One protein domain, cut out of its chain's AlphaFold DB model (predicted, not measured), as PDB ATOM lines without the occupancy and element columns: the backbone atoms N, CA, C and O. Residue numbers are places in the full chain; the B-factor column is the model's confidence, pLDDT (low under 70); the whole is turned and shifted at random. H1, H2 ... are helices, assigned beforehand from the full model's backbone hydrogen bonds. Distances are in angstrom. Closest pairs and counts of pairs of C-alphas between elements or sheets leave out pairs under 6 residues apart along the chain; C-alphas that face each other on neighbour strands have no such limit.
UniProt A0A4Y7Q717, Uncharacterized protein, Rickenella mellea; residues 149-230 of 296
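What this domain is: This is residues 149 to 230 of the 296 residues of an uncharacterized protein of Rickenella mellea (UniProt A0A4Y7Q717). One long helix, H5, runs along one side of a compact body, and H1 crosses H5 and packs on its residues 214 to 222; the last part of H5, residues 223 to 228, sticks out of the body together with the two residues after it, 229 and 230. Two short helices, H2 and H3, follow H1, and a long loop, residues 180 to 193, leads from them to H4, which lies near the first part of H5. The printed part has 82 residues, with five named helices in the order H1, H2, H3, H4, H5 and no named strand; its class is all helix. The whole is compact, with a radius of gyration of the C-alphas of 12.7 A, and spans 40 by 28 by 24 A.

How they stand to each other: H1, residues 152 to 164, touches H5, residues 204 to 228, with residues 214 to 222 of H5 alone. Their lines are about perpendicular, at 76 degrees, and their closest C-alphas, those of Ala 159 and Val 218, are 4.7 A apart. H2, residues 168 to 172, is close to H1 but not clearly touching it; the closest C-alphas, those of Ile 162 and Trp 171, are 5.7 A apart. H2 is also close to H5 but not clearly touching it, with the closest C-alphas, those of Phe 168 and Glu 215, 6.8 A apart. H3, residues 176 to 179, is close to H2 but not clearly touching it, at 6.3 A between the closest C-alphas, those of Trp 171 and Arg 179. H3 and H1 are apart, but only just, at 8.4 A. H4, residues 194 to 200, is close to H5 but not clearly touching it; the closest C-alphas, those of Phe 199 and Leu 207, are 6.8 A apart. H4 and H5 run opposite ways at a steep tilt of 49 degrees. H1 and H4 are apart. In H1, H2, H4 and H5 every O i to N i+4 pair is within hydrogen-bond range; H3 is too short for such a pair, and its 1 pair of O i and N i+3 is within range.

Where its parts are: H1 begins at C-alpha 152, at (343.337, 208.886, 321.719), and is 18.4 A long from first to last C-alpha. H2 and H3 measure 6.0 A and 5.3 A, and H4 measures 10.3 A. H5 measures 36.0 A, from C-alpha 204 at (360.805, 193.132, 321.677) to C-alpha 228 at (337.109, 213.895, 304.343).

The domain as a whole: The two C-alphas farthest apart, those of Asp 203 and Gly 230, are 40.8 A apart. The printed part has no cut. The link from H3 to H4, 14 residues, is long; the other three links are tight. The mean pLDDT of the printed part is 83.5, and residues 187 to 192 and 201 to 202 are under 70.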
ATOM      1  N   ALA A 149     348.758 202.196 327.726       76.06
ATOM      2  CA  ALA A 149     348.328 202.300 326.335       76.06
ATOM      3  C   ALA A 149     348.254 203.773 325.890       76.06
ATOM      4  O   ALA A 149     347.840 204.638 326.668       76.06
ATOM      5  N   PHE A 150     348.594 204.058 324.628       79.75
ATOM      6  CA  PHE A 150     348.485 205.414 324.088       79.75
ATOM      7  C   PHE A 150     347.040 205.921 324.176       79.75
ATOM      8  O   PHE A 150     346.089 205.253 323.745       79.75
ATOM      9  N   ASN A 151     346.861 207.141 324.678       83.12
ATOM     10  CA  ASN A 151     345.553 207.781 324.674       83.12
ATOM     11  C   ASN A 151     345.132 208.158 323.236       83.12
ATOM     12  O   ASN A 151     345.872 208.021 322.257       83.12
ATOM     13  N   ARG A 152     343.873 208.572 323.055       79.62
ATOM     14  CA  ARG A 152     343.337 208.886 321.719       79.62
ATOM     15  C   ARG A 152     344.118 209.997 321.006       79.62
ATOM     16  O   ARG A 152     344.332 209.881 319.799       79.62
ATOM     17  N   ASP A 153     344.520 211.031 321.733       81.88
ATOM     18  CA  ASP A 153     345.175 212.212 321.170       81.88
ATOM     19  C   ASP A 153     346.634 211.912 320.812       81.88
ATOM     20  O   ASP A 153     347.080 212.271 319.726       81.88
ATOM     21  N   GLU A 154     347.334 211.155 321.658       86.56
ATOM     22  CA  GLU A 154     348.667 210.599 321.398       86.56
ATOM     23  C   GLU A 154     348.684 209.762 320.122       86.56
ATOM     24  O   GLU A 154     349.477 210.016 319.214       86.56
ATOM     25  N   ARG A 155     347.742 208.819 320.000       85.88
ATOM     26  CA  ARG A 155     347.591 208.001 318.790       85.88
ATOM     27  C   ARG A 155     347.342 208.848 317.552       85.88
ATOM     28  O   ARG A 155     347.869 208.549 316.485       85.88
ATOM     29  N   HIS A 156     346.528 209.894 317.675       84.62
ATOM     30  CA  HIS A 156     346.206 210.765 316.554       84.62
ATOM     31  C   HIS A 156     347.397 211.629 316.126       84.62
ATOM     32  O   HIS A 156     347.665 211.738 314.930       84.62
ATOM     33  N   ALA A 157     348.120 212.212 317.082       89.75
ATOM     34  CA  ALA A 157     349.308 213.016 316.823       89.75
ATOM     35  C   ALA A 157     350.414 212.177 316.171       89.75
ATOM     36  O   ALA A 157     350.965 212.580 315.146       89.75
ATOM     37  N   LEU A 158     350.665 210.976 316.704       90.81
ATOM     38  CA  LEU A 158     351.635 210.036 316.152       90.81
ATOM     39  C   LEU A 158     351.237 209.587 314.739       90.81
ATOM     40  O   LEU A 158     352.040 209.682 313.813       90.81
ATOM     41  N   ALA A 159     349.977 209.188 314.531       89.56
ATOM     42  CA  ALA A 159     349.492 208.789 313.211       89.56
ATOM     43  C   ALA A 159     349.590 209.928 312.184       89.56
ATOM     44  O   ALA A 159     349.980 209.698 311.040       89.56
ATOM     45  N   LYS A 160     349.277 211.166 312.589       91.44
ATOM     46  CA  LYS A 160     349.401 212.359 311.742       91.44
ATOM     47  C   LYS A 160     350.857 212.634 311.364       91.44
ATOM     48  O   LYS A 160     351.119 212.947 310.203       91.44
ATOM     49  N   ARG A 161     351.790 212.505 312.314       94.12
ATOM     50  CA  ARG A 161     353.228 212.659 312.063       94.12
ATOM     51  C   ARG A 161     353.734 211.594 311.094       94.12
ATOM     52  O   ARG A 161     354.323 211.951 310.080       94.12
ATOM     53  N   ILE A 162     353.439 210.319 311.335       92.62
ATOM     54  CA  ILE A 162     353.856 209.224 310.445       92.62
ATOM     55  C   ILE A 162     353.277 209.412 309.037       92.62
ATOM     56  O   ILE A 162     353.984 209.274 308.045       92.62
ATOM     57  N   ALA A 163     352.005 209.804 308.937       89.44
ATOM     58  CA  ALA A 163     351.367 210.076 307.654       89.44
ATOM     59  C   ALA A 163     352.025 211.235 306.880       89.44
ATOM     60  O   ALA A 163     351.968 211.238 305.653       89.44
ATOM     61  N   SER A 164     352.641 212.211 307.562       92.38
ATOM     62  CA  SER A 164     353.367 213.302 306.889       92.38
ATOM     63  C   SER A 164     354.666 212.853 306.211       92.38
ATOM     64  O   SER A 164     355.082 213.497 305.259       92.38
ATOM     65  N   GLU A 165     355.236 211.720 306.634       94.44
ATOM     66  CA  GLU A 165     356.394 211.072 305.991       94.44
ATOM     67  C   GLU A 165     355.979 210.074 304.894       94.44
ATOM     68  O   GLU A 165     356.803 209.375 304.308       94.44
ATOM     69  N   GLY A 166     354.677 209.952 304.620       90.62
ATOM     70  CA  GLY A 166     354.118 209.086 303.580       90.62
ATOM     71  C   GLY A 166     353.942 207.618 303.980       90.62
ATOM     72  O   GLY A 166     352.983 206.988 303.537       90.62
ATOM     73  N   SER A 167     354.800 207.057 304.838       87.31
ATOM     74  CA  SER A 167     354.641 205.682 305.339       87.31
ATOM     75  C   SER A 167     355.301 205.450 306.699       87.31
ATOM     76  O   SER A 167     356.180 206.201 307.115       87.31
ATOM     77  N   PHE A 168     354.908 204.363 307.374       86.44
ATOM     78  CA  PHE A 168     355.553 203.931 308.618       86.44
ATOM     79  C   PHE A 168     357.044 203.630 308.419       86.44
ATOM     80  O   PHE A 168     357.855 204.083 309.216       86.44
ATOM     81  N   LEU A 169     357.418 202.938 307.334       88.50
ATOM     82  CA  LEU A 169     358.820 202.629 307.027       88.50
ATOM     83  C   LEU A 169     359.649 203.888 306.745       88.50
ATOM     84  O   LEU A 169     360.779 203.980 307.211       88.50
ATOM     85  N   ALA A 170     359.083 204.862 306.027       92.00
ATOM     86  CA  ALA A 170     359.750 206.140 305.772       92.00
ATOM     87  C   ALA A 170     359.998 206.907 307.076       92.00
ATOM     88  O   ALA A 170     361.111 207.361 307.322       92.00
ATOM     89  N   TRP A 171     358.990 206.969 307.952       93.38
ATOM     90  CA  TRP A 171     359.138 207.559 309.279       93.38
ATOM     91  C   TRP A 171     360.150 206.800 310.151       93.38
ATOM     92  O   TRP A 171     360.981 207.422 310.803       93.38
ATOM     93  N   PHE A 172     360.125 205.465 310.146       89.38
ATOM     94  CA  PHE A 172     361.040 204.638 310.938       89.38
ATOM     95  C   PHE A 172     362.497 204.742 310.457       89.38
ATOM     96  O   PHE A 172     363.418 204.622 311.262       89.38
ATOM     97  N   GLY A 173     362.705 205.004 309.163       90.81
ATOM     98  CA  GLY A 173     364.020 205.244 308.566       90.81
ATOM     99  C   GLY A 173     364.642 206.603 308.904       90.81
ATOM    100  O   GLY A 173     365.815 206.815 308.598       90.81
ATOM    101  N   LEU A 174     363.899 207.520 309.534       92.31
ATOM    102  CA  LEU A 174     364.454 208.791 310.000       92.31
ATOM    103  C   LEU A 174     365.445 208.578 311.163       92.31
ATOM    104  O   LEU A 174     365.272 207.641 311.962       92.31
ATOM    105  N   PRO A 175     366.431 209.484 311.330       94.31
ATOM    106  CA  PRO A 175     367.223 209.575 312.557       94.31
ATOM    107  C   PRO A 175     366.314 209.606 313.788       94.31
ATOM    108  O   PRO A 175     365.237 210.208 313.747       94.31
ATOM    109  N   GLU A 176     366.715 208.941 314.872       87.94
ATOM    110  CA  GLU A 176     365.870 208.773 316.063       87.94
ATOM    111  C   GLU A 176     365.378 210.119 316.608       87.94
ATOM    112  O   GLU A 176     364.206 210.261 316.952       87.94
ATOM    113  N   GLU A 177     366.227 211.142 316.567       86.56
ATOM    114  CA  GLU A 177     365.919 212.498 317.012       86.56
ATOM    115  C   GLU A 177     364.829 213.154 316.158       86.56
ATOM    116  O   GLU A 177     364.063 213.974 316.659       86.56
ATOM    117  N   GLN A 178     364.733 212.800 314.873       92.12
ATOM    118  CA  GLN A 178     363.763 213.363 313.928       92.12
ATOM    119  C   GLN A 178     362.417 212.631 313.941       92.12
ATOM    120  O   GLN A 178     361.388 213.233 313.608       92.12
ATOM    121  N   ARG A 179     362.390 211.352 314.349       92.25
ATOM    122  CA  ARG A 179     361.148 210.557 314.432       92.25
ATOM    123  C   ARG A 179     360.121 211.208 315.349       92.25
ATOM    124  O   ARG A 179     358.927 211.221 315.044       92.25
ATOM    125  N   TRP A 180     360.596 211.774 316.452       90.50
ATOM    126  CA  TRP A 180     359.753 212.278 317.535       90.50
ATOM    127  C   TRP A 180     359.496 213.786 317.467       90.50
ATOM    128  O   TRP A 180     358.679 214.310 318.226       90.50
ATOM    129  N   GLN A 181     360.153 214.490 316.544       88.50
ATOM    130  CA  GLN A 181     359.941 215.921 316.346       88.50
ATOM    131  C   GLN A 181     358.540 216.210 315.800       88.50
ATOM    132  O   GLN A 181     357.991 215.460 314.990       88.50
ATOM    133  N   ASN A 182     357.981 217.348 316.223       88.25
ATOM    134  CA  ASN A 182     356.696 217.884 315.761       88.25
ATOM    135  C   ASN A 182     355.469 217.000 316.064       88.25
ATOM    136  O   ASN A 182     354.433 217.121 315.405       88.25
ATOM    137  N   ILE A 183     355.551 216.123 317.069       88.38
ATOM    138  CA  ILE A 183     354.388 215.389 317.581       88.38
ATOM    139  C   ILE A 183     353.699 216.241 318.652       88.38
ATOM    140  O   ILE A 183     354.038 216.186 319.832       88.38
ATOM    141  N   TYR A 184     352.725 217.044 318.227       82.12
ATOM    142  CA  TYR A 184     351.948 217.903 319.123       82.12
ATOM    143  C   TYR A 184     350.710 217.172 319.646       82.12
ATOM    144  O   TYR A 184     349.768 216.914 318.893       82.12
ATOM    145  N   THR A 185     350.696 216.871 320.942       82.06
ATOM    146  CA  THR A 185     349.514 216.384 321.664       82.06
ATOM    147  C   THR A 185     348.873 217.508 322.473       82.06
ATOM    148  O   THR A 185     349.534 218.449 322.907       82.06
ATOM    149  N   THR A 186     347.561 217.411 322.679       72.19
ATOM    150  CA  THR A 186     346.771 218.295 323.560       72.19
ATOM    151  C   THR A 186     347.264 218.226 325.004       72.19
ATOM    152  O   THR A 186     347.403 219.248 325.672       72.19
ATOM    153  N   VAL A 187     347.600 217.018 325.457       66.19
ATOM    154  CA  VAL A 187     348.381 216.773 326.667       66.19
ATOM    155  C   VAL A 187     349.838 216.980 326.281       66.19
ATOM    156  O   VAL A 187     350.481 216.060 325.784       66.19
ATOM    157  N   ASN A 188     350.329 218.214 326.393       55.28
ATOM    158  CA  ASN A 188     351.706 218.548 326.047       55.28
ATOM    159  C   ASN A 188     352.637 217.608 326.838       55.28
ATOM    160  O   ASN A 188     352.608 217.662 328.075       55.28
ATOM    161  N   PRO A 189     353.409 216.714 326.193       57.78
ATOM    162  CA  PRO A 189     354.312 215.856 326.924       57.78
ATOM    163  C   PRO A 189     355.401 216.788 327.437       57.78
ATOM    164  O   PRO A 189     356.261 217.228 326.683       57.78
ATOM    165  N   ARG A 190     355.329 217.155 328.721       54.16
ATOM    166  CA  ARG A 190     356.222 218.137 329.362       54.16
ATOM    167  C   ARG A 190     357.707 217.736 329.332       54.16
ATOM    168  O   ARG A 190     358.530 218.454 329.882       54.16
ATOM    169  N   GLN A 191     358.043 216.597 328.730       67.69
ATOM    170  CA  GLN A 191     359.368 216.004 328.720       67.69
ATOM    171  C   GLN A 191     359.832 215.791 327.267       67.69
ATOM    172  O   GLN A 191     359.147 215.086 326.520       67.69
ATOM    173  N   PRO A 192     360.999 216.333 326.865       67.56
ATOM    174  CA  PRO A 192     361.545 216.188 325.508       67.56
ATOM    175  C   PRO A 192     361.801 214.726 325.099       67.56
ATOM    176  O   PRO A 192     361.860 214.429 323.910       67.56
ATOM    177  N   ASN A 193     361.861 213.802 326.064       79.69
ATOM    178  CA  ASN A 193     362.137 212.381 325.840       79.69
ATOM    179  C   ASN A 193     360.901 211.475 325.951       79.69
ATOM    180  O   ASN A 193     361.039 210.259 325.926       79.69
ATOM    181  N   TYR A 194     359.688 212.034 326.051       83.88
ATOM    182  CA  TYR A 194     358.476 211.240 326.282       83.88
ATOM    183  C   TYR A 194     358.290 210.101 325.267       83.88
ATOM    184  O   TYR A 194     358.136 208.942 325.646       83.88
ATOM    185  N   TRP A 195     358.341 210.423 323.973       84.50
ATOM    186  CA  TRP A 195     358.138 209.440 322.911       84.50
ATOM    187  C   TRP A 195     359.271 208.408 322.812       84.50
ATOM    188  O   TRP A 195     358.943 207.224 322.806       84.50
ATOM    189  N   PRO A 196     360.568 208.788 322.808       85.88
ATOM    190  CA  PRO A 196     361.656 207.814 322.891       85.88
ATOM    191  C   PRO A 196     361.494 206.832 324.054       85.88
ATOM    192  O   PRO A 196     361.539 205.622 323.848       85.88
ATOM    193  N   THR A 197     361.222 207.326 325.266       83.44
ATOM    194  CA  THR A 197     361.119 206.485 326.468       83.44
ATOM    195  C   THR A 197     359.949 205.498 326.389       83.44
ATOM    196  O   THR A 197     360.109 204.333 326.744       83.44
ATOM    197  N   MET A 198     358.803 205.911 325.831       78.69
ATOM    198  CA  MET A 198     357.647 205.024 325.601       78.69
ATOM    199  C   MET A 198     357.948 203.846 324.654       78.69
ATOM    200  O   MET A 198     357.250 202.824 324.704       78.69
ATOM    201  N   PHE A 199     358.938 203.989 323.768       78.50
ATOM    202  CA  PHE A 199     359.329 202.966 322.794       78.50
ATOM    203  C   PHE A 199     360.555 202.156 323.224       78.50
ATOM    204  O   PHE A 199     360.606 200.969 322.925       78.50
ATOM    205  N   GLN A 200     361.510 202.765 323.930       79.81
ATOM    206  CA  GLN A 200     362.739 202.099 324.378       79.81
ATOM    207  C   GLN A 200     362.511 201.134 325.551       79.81
ATOM    208  O   GLN A 200     363.229 200.148 325.663       79.81
ATOM    209  N   LEU A 201     361.518 201.387 326.412       66.31
ATOM    210  CA  LEU A 201     361.239 200.541 327.585       66.31
ATOM    211  C   LEU A 201     360.437 199.267 327.267       66.31
ATOM    212  O   LEU A 201     360.237 198.432 328.142       66.31
ATOM    213  N   ALA A 202     359.965 199.106 326.030       66.69
ATOM    214  CA  ALA A 202     359.201 197.933 325.632       66.69
ATOM    215  C   ALA A 202     360.136 196.752 325.325       66.69
ATOM    216  O   ALA A 202     361.093 196.903 324.566       66.69
ATOM    217  N   ASP A 203     359.821 195.556 325.836       77.56
ATOM    218  CA  ASP A 203     360.451 194.334 325.329       77.56
ATOM    219  C   ASP A 203     360.149 194.144 323.823       77.56
ATOM    220  O   ASP A 203     359.235 194.755 323.259       77.56
ATOM    221  N   GLN A 204     360.919 193.296 323.135       74.94
ATOM    222  CA  GLN A 204     360.805 193.132 321.677       74.94
ATOM    223  C   GLN A 204     359.395 192.694 321.227       74.94
ATOM    224  O   GLN A 204     358.925 193.077 320.148       74.94
ATOM    225  N   ALA A 205     358.701 191.908 322.054       76.56
ATOM    226  CA  ALA A 205     357.337 191.456 321.790       76.56
ATOM    227  C   ALA A 205     356.332 192.619 321.896       76.56
ATOM    228  O   ALA A 205     355.499 192.814 321.008       76.56
ATOM    229  N   THR A 206     356.466 193.443 322.932       78.19
ATOM    230  CA  THR A 206     355.664 194.642 323.191       78.19
ATOM    231  C   THR A 206     355.922 195.707 322.137       78.19
ATOM    232  O   THR A 206     354.978 196.335 321.659       78.19
ATOM    233  N   LEU A 207     357.173 195.878 321.705       77.56
ATOM    234  CA  LEU A 207     357.526 196.778 320.613       77.56
ATOM    235  C   LEU A 207     356.837 196.345 319.313       77.56
ATOM    236  O   LEU A 207     356.223 197.170 318.642       77.56
ATOM    237  N   THR A 208     356.865 195.049 318.993       78.44
ATOM    238  CA  THR A 208     356.188 194.504 317.806       78.44
ATOM    239  C   THR A 208     354.676 194.741 317.868       78.44
ATOM    240  O   THR A 208     354.082 195.201 316.892       78.44
ATOM    241  N   ALA A 209     354.046 194.501 319.023       81.88
ATOM    242  CA  ALA A 209     352.624 194.772 319.225       81.88
ATOM    243  C   ALA A 209     352.288 196.269 319.080       81.88
ATOM    244  O   ALA A 209     351.334 196.619 318.381       81.88
ATOM    245  N   LYS A 210     353.107 197.155 319.668       80.88
ATOM    246  CA  LYS A 210     352.977 198.617 319.538       80.88
ATOM    247  C   LYS A 210     353.115 199.059 318.078       80.88
ATOM    248  O   LYS A 210     352.318 199.870 317.617       80.88
ATOM    249  N   ILE A 211     354.067 198.502 317.326       83.00
ATOM    250  CA  ILE A 211     354.248 198.783 315.892       83.00
ATOM    251  C   ILE A 211     352.993 198.396 315.102       83.00
ATOM    252  O   ILE A 211     352.476 199.219 314.348       83.00
ATOM    253  N   ILE A 212     352.458 197.190 315.317       86.12
ATOM    254  CA  ILE A 212     351.224 196.739 314.655       86.12
ATOM    255  C   ILE A 212     350.061 197.684 314.989       86.12
ATOM    256  O   ILE A 212     349.314 198.079 314.092       86.12
ATOM    257  N   GLU A 213     349.909 198.085 316.255       83.94
ATOM    258  CA  GLU A 213     348.874 199.043 316.661       83.94
ATOM    259  C   GLU A 213     349.033 200.383 315.923       83.94
ATOM    260  O   GLU A 213     348.064 200.908 315.369       83.94
ATOM    261  N   ILE A 214     350.255 200.913 315.850       82.94
ATOM    262  CA  ILE A 214     350.568 202.170 315.159       82.94
ATOM    263  C   ILE A 214     350.248 202.082 313.669       82.94
ATOM    264  O   ILE A 214     349.612 202.990 313.130       82.94
ATOM    265  N   GLU A 215     350.617 200.993 312.996       85.19
ATOM    266  CA  GLU A 215     350.282 200.798 311.584       85.19
ATOM    267  C   GLU A 215     348.768 200.815 311.350       85.19
ATOM    268  O   GLU A 215     348.284 201.455 310.410       85.19
ATOM    269  N   GLN A 216     347.997 200.151 312.215       87.81
ATOM    270  CA  GLN A 216     346.535 200.154 312.133       87.81
ATOM    271  C   GLN A 216     345.953 201.553 312.371       87.81
ATOM    272  O   GLN A 216     344.998 201.961 311.701       87.81
ATOM    273  N   LEU A 217     346.544 202.324 313.285       82.81
ATOM    274  CA  LEU A 217     346.146 203.707 313.547       82.81
ATOM    275  C   LEU A 217     346.431 204.624 312.360       82.81
ATOM    276  O   LEU A 217     345.561 205.416 311.991       82.81
ATOM    277  N   VAL A 218     347.599 204.488 311.729       86.44
ATOM    278  CA  VAL A 218     347.970 205.241 310.523       86.44
ATOM    279  C   VAL A 218     347.027 204.899 309.373       86.44
ATOM    280  O   VAL A 218     346.468 205.812 308.765       86.44
ATOM    281  N   LYS A 219     346.757 203.608 309.128       86.62
ATOM    282  CA  LYS A 219     345.780 203.163 308.116       86.62
ATOM    283  C   LYS A 219     344.415 203.803 308.356       86.62
ATOM    284  O   LYS A 219     343.873 204.457 307.468       86.62
ATOM    285  N   LYS A 220     343.895 203.708 309.582       86.62
ATOM    286  CA  LYS A 220     342.602 204.296 309.960       86.62
ATOM    287  C   LYS A 220     342.576 205.819 309.792       86.62
ATOM    288  O   LYS A 220     341.562 206.363 309.347       86.62
ATOM    289  N   TYR A 221     343.662 206.507 310.148       87.75
ATOM    290  CA  TYR A 221     343.797 207.953 309.974       87.75
ATOM    291  C   TYR A 221     343.764 208.343 308.494       87.75
ATOM    292  O   TYR A 221     342.976 209.209 308.116       87.75
ATOM    293  N   LEU A 222     344.556 207.669 307.658       86.12
ATOM    294  CA  LEU A 222     344.598 207.911 306.218       86.12
ATOM    295  C   LEU A 222     343.236 207.642 305.572       86.12
ATOM    296  O   LEU A 222     342.719 208.519 304.887       86.12
ATOM    297  N   THR A 223     342.591 206.505 305.860       88.00
ATOM    298  CA  THR A 223     341.240 206.199 305.356       88.00
ATOM    299  C   THR A 223     340.229 207.282 305.735       88.00
ATOM    300  O   THR A 223     339.426 207.695 304.900       88.00
ATOM    301  N   LYS A 224     340.261 207.776 306.982       88.19
ATOM    302  CA  LYS A 224     339.385 208.874 307.418       88.19
ATOM    303  C   LYS A 224     339.679 210.160 306.642       88.19
ATOM    304  O   LYS A 224     338.745 210.794 306.164       88.19
ATOM    305  N   LYS A 225     340.957 210.509 306.483       86.69
ATOM    306  CA  LYS A 225     341.395 211.718 305.779       86.69
ATOM    307  C   LYS A 225     341.032 211.687 304.289       86.69
ATOM    308  O   LYS A 225     340.582 212.697 303.764       86.69
ATOM    309  N   PHE A 226     341.143 210.536 303.622       87.38
ATOM    310  CA  PHE A 226     340.698 210.376 302.231       87.38
ATOM    311  C   PHE A 226     339.189 210.587 302.075       87.38
ATOM    312  O   PHE A 226     338.768 211.305 301.171       87.38
ATOM    313  N   ARG A 227     338.382 210.042 302.999       88.12
ATOM    314  CA  ARG A 227     336.928 210.278 303.021       88.12
ATOM    315  C   ARG A 227     336.584 211.757 303.213       88.12
ATOM    316  O   ARG A 227     335.675 212.251 302.561       88.12
ATOM    317  N   GLU A 228     337.303 212.457 304.091       88.12
ATOM    318  CA  GLU A 228     337.109 213.895 304.343       88.12
ATOM    319  C   GLU A 228     337.470 214.765 303.136       88.12
ATOM    320  O   GLU A 228     336.813 215.770 302.889       88.12
ATOM    321  N   LEU A 229     338.477 214.365 302.358       89.50
ATOM    322  CA  LEU A 229     338.889 215.077 301.147       89.50
ATOM    323  C   LEU A 229     337.954 214.836 299.952       89.50
ATOM    324  O   LEU A 229     338.233 215.326 298.861       89.50
ATOM    325  N   GLY A 230     336.869 214.070 300.120       85.69
ATOM    326  CA  GLY A 230     335.948 213.736 299.029       85.69
ATOM    327  C   GLY A 230     336.593 212.887 297.930       85.69
ATOM    328  O   GLY A 230     335.992 212.664 296.880       85.69
TER     329      GLY A 230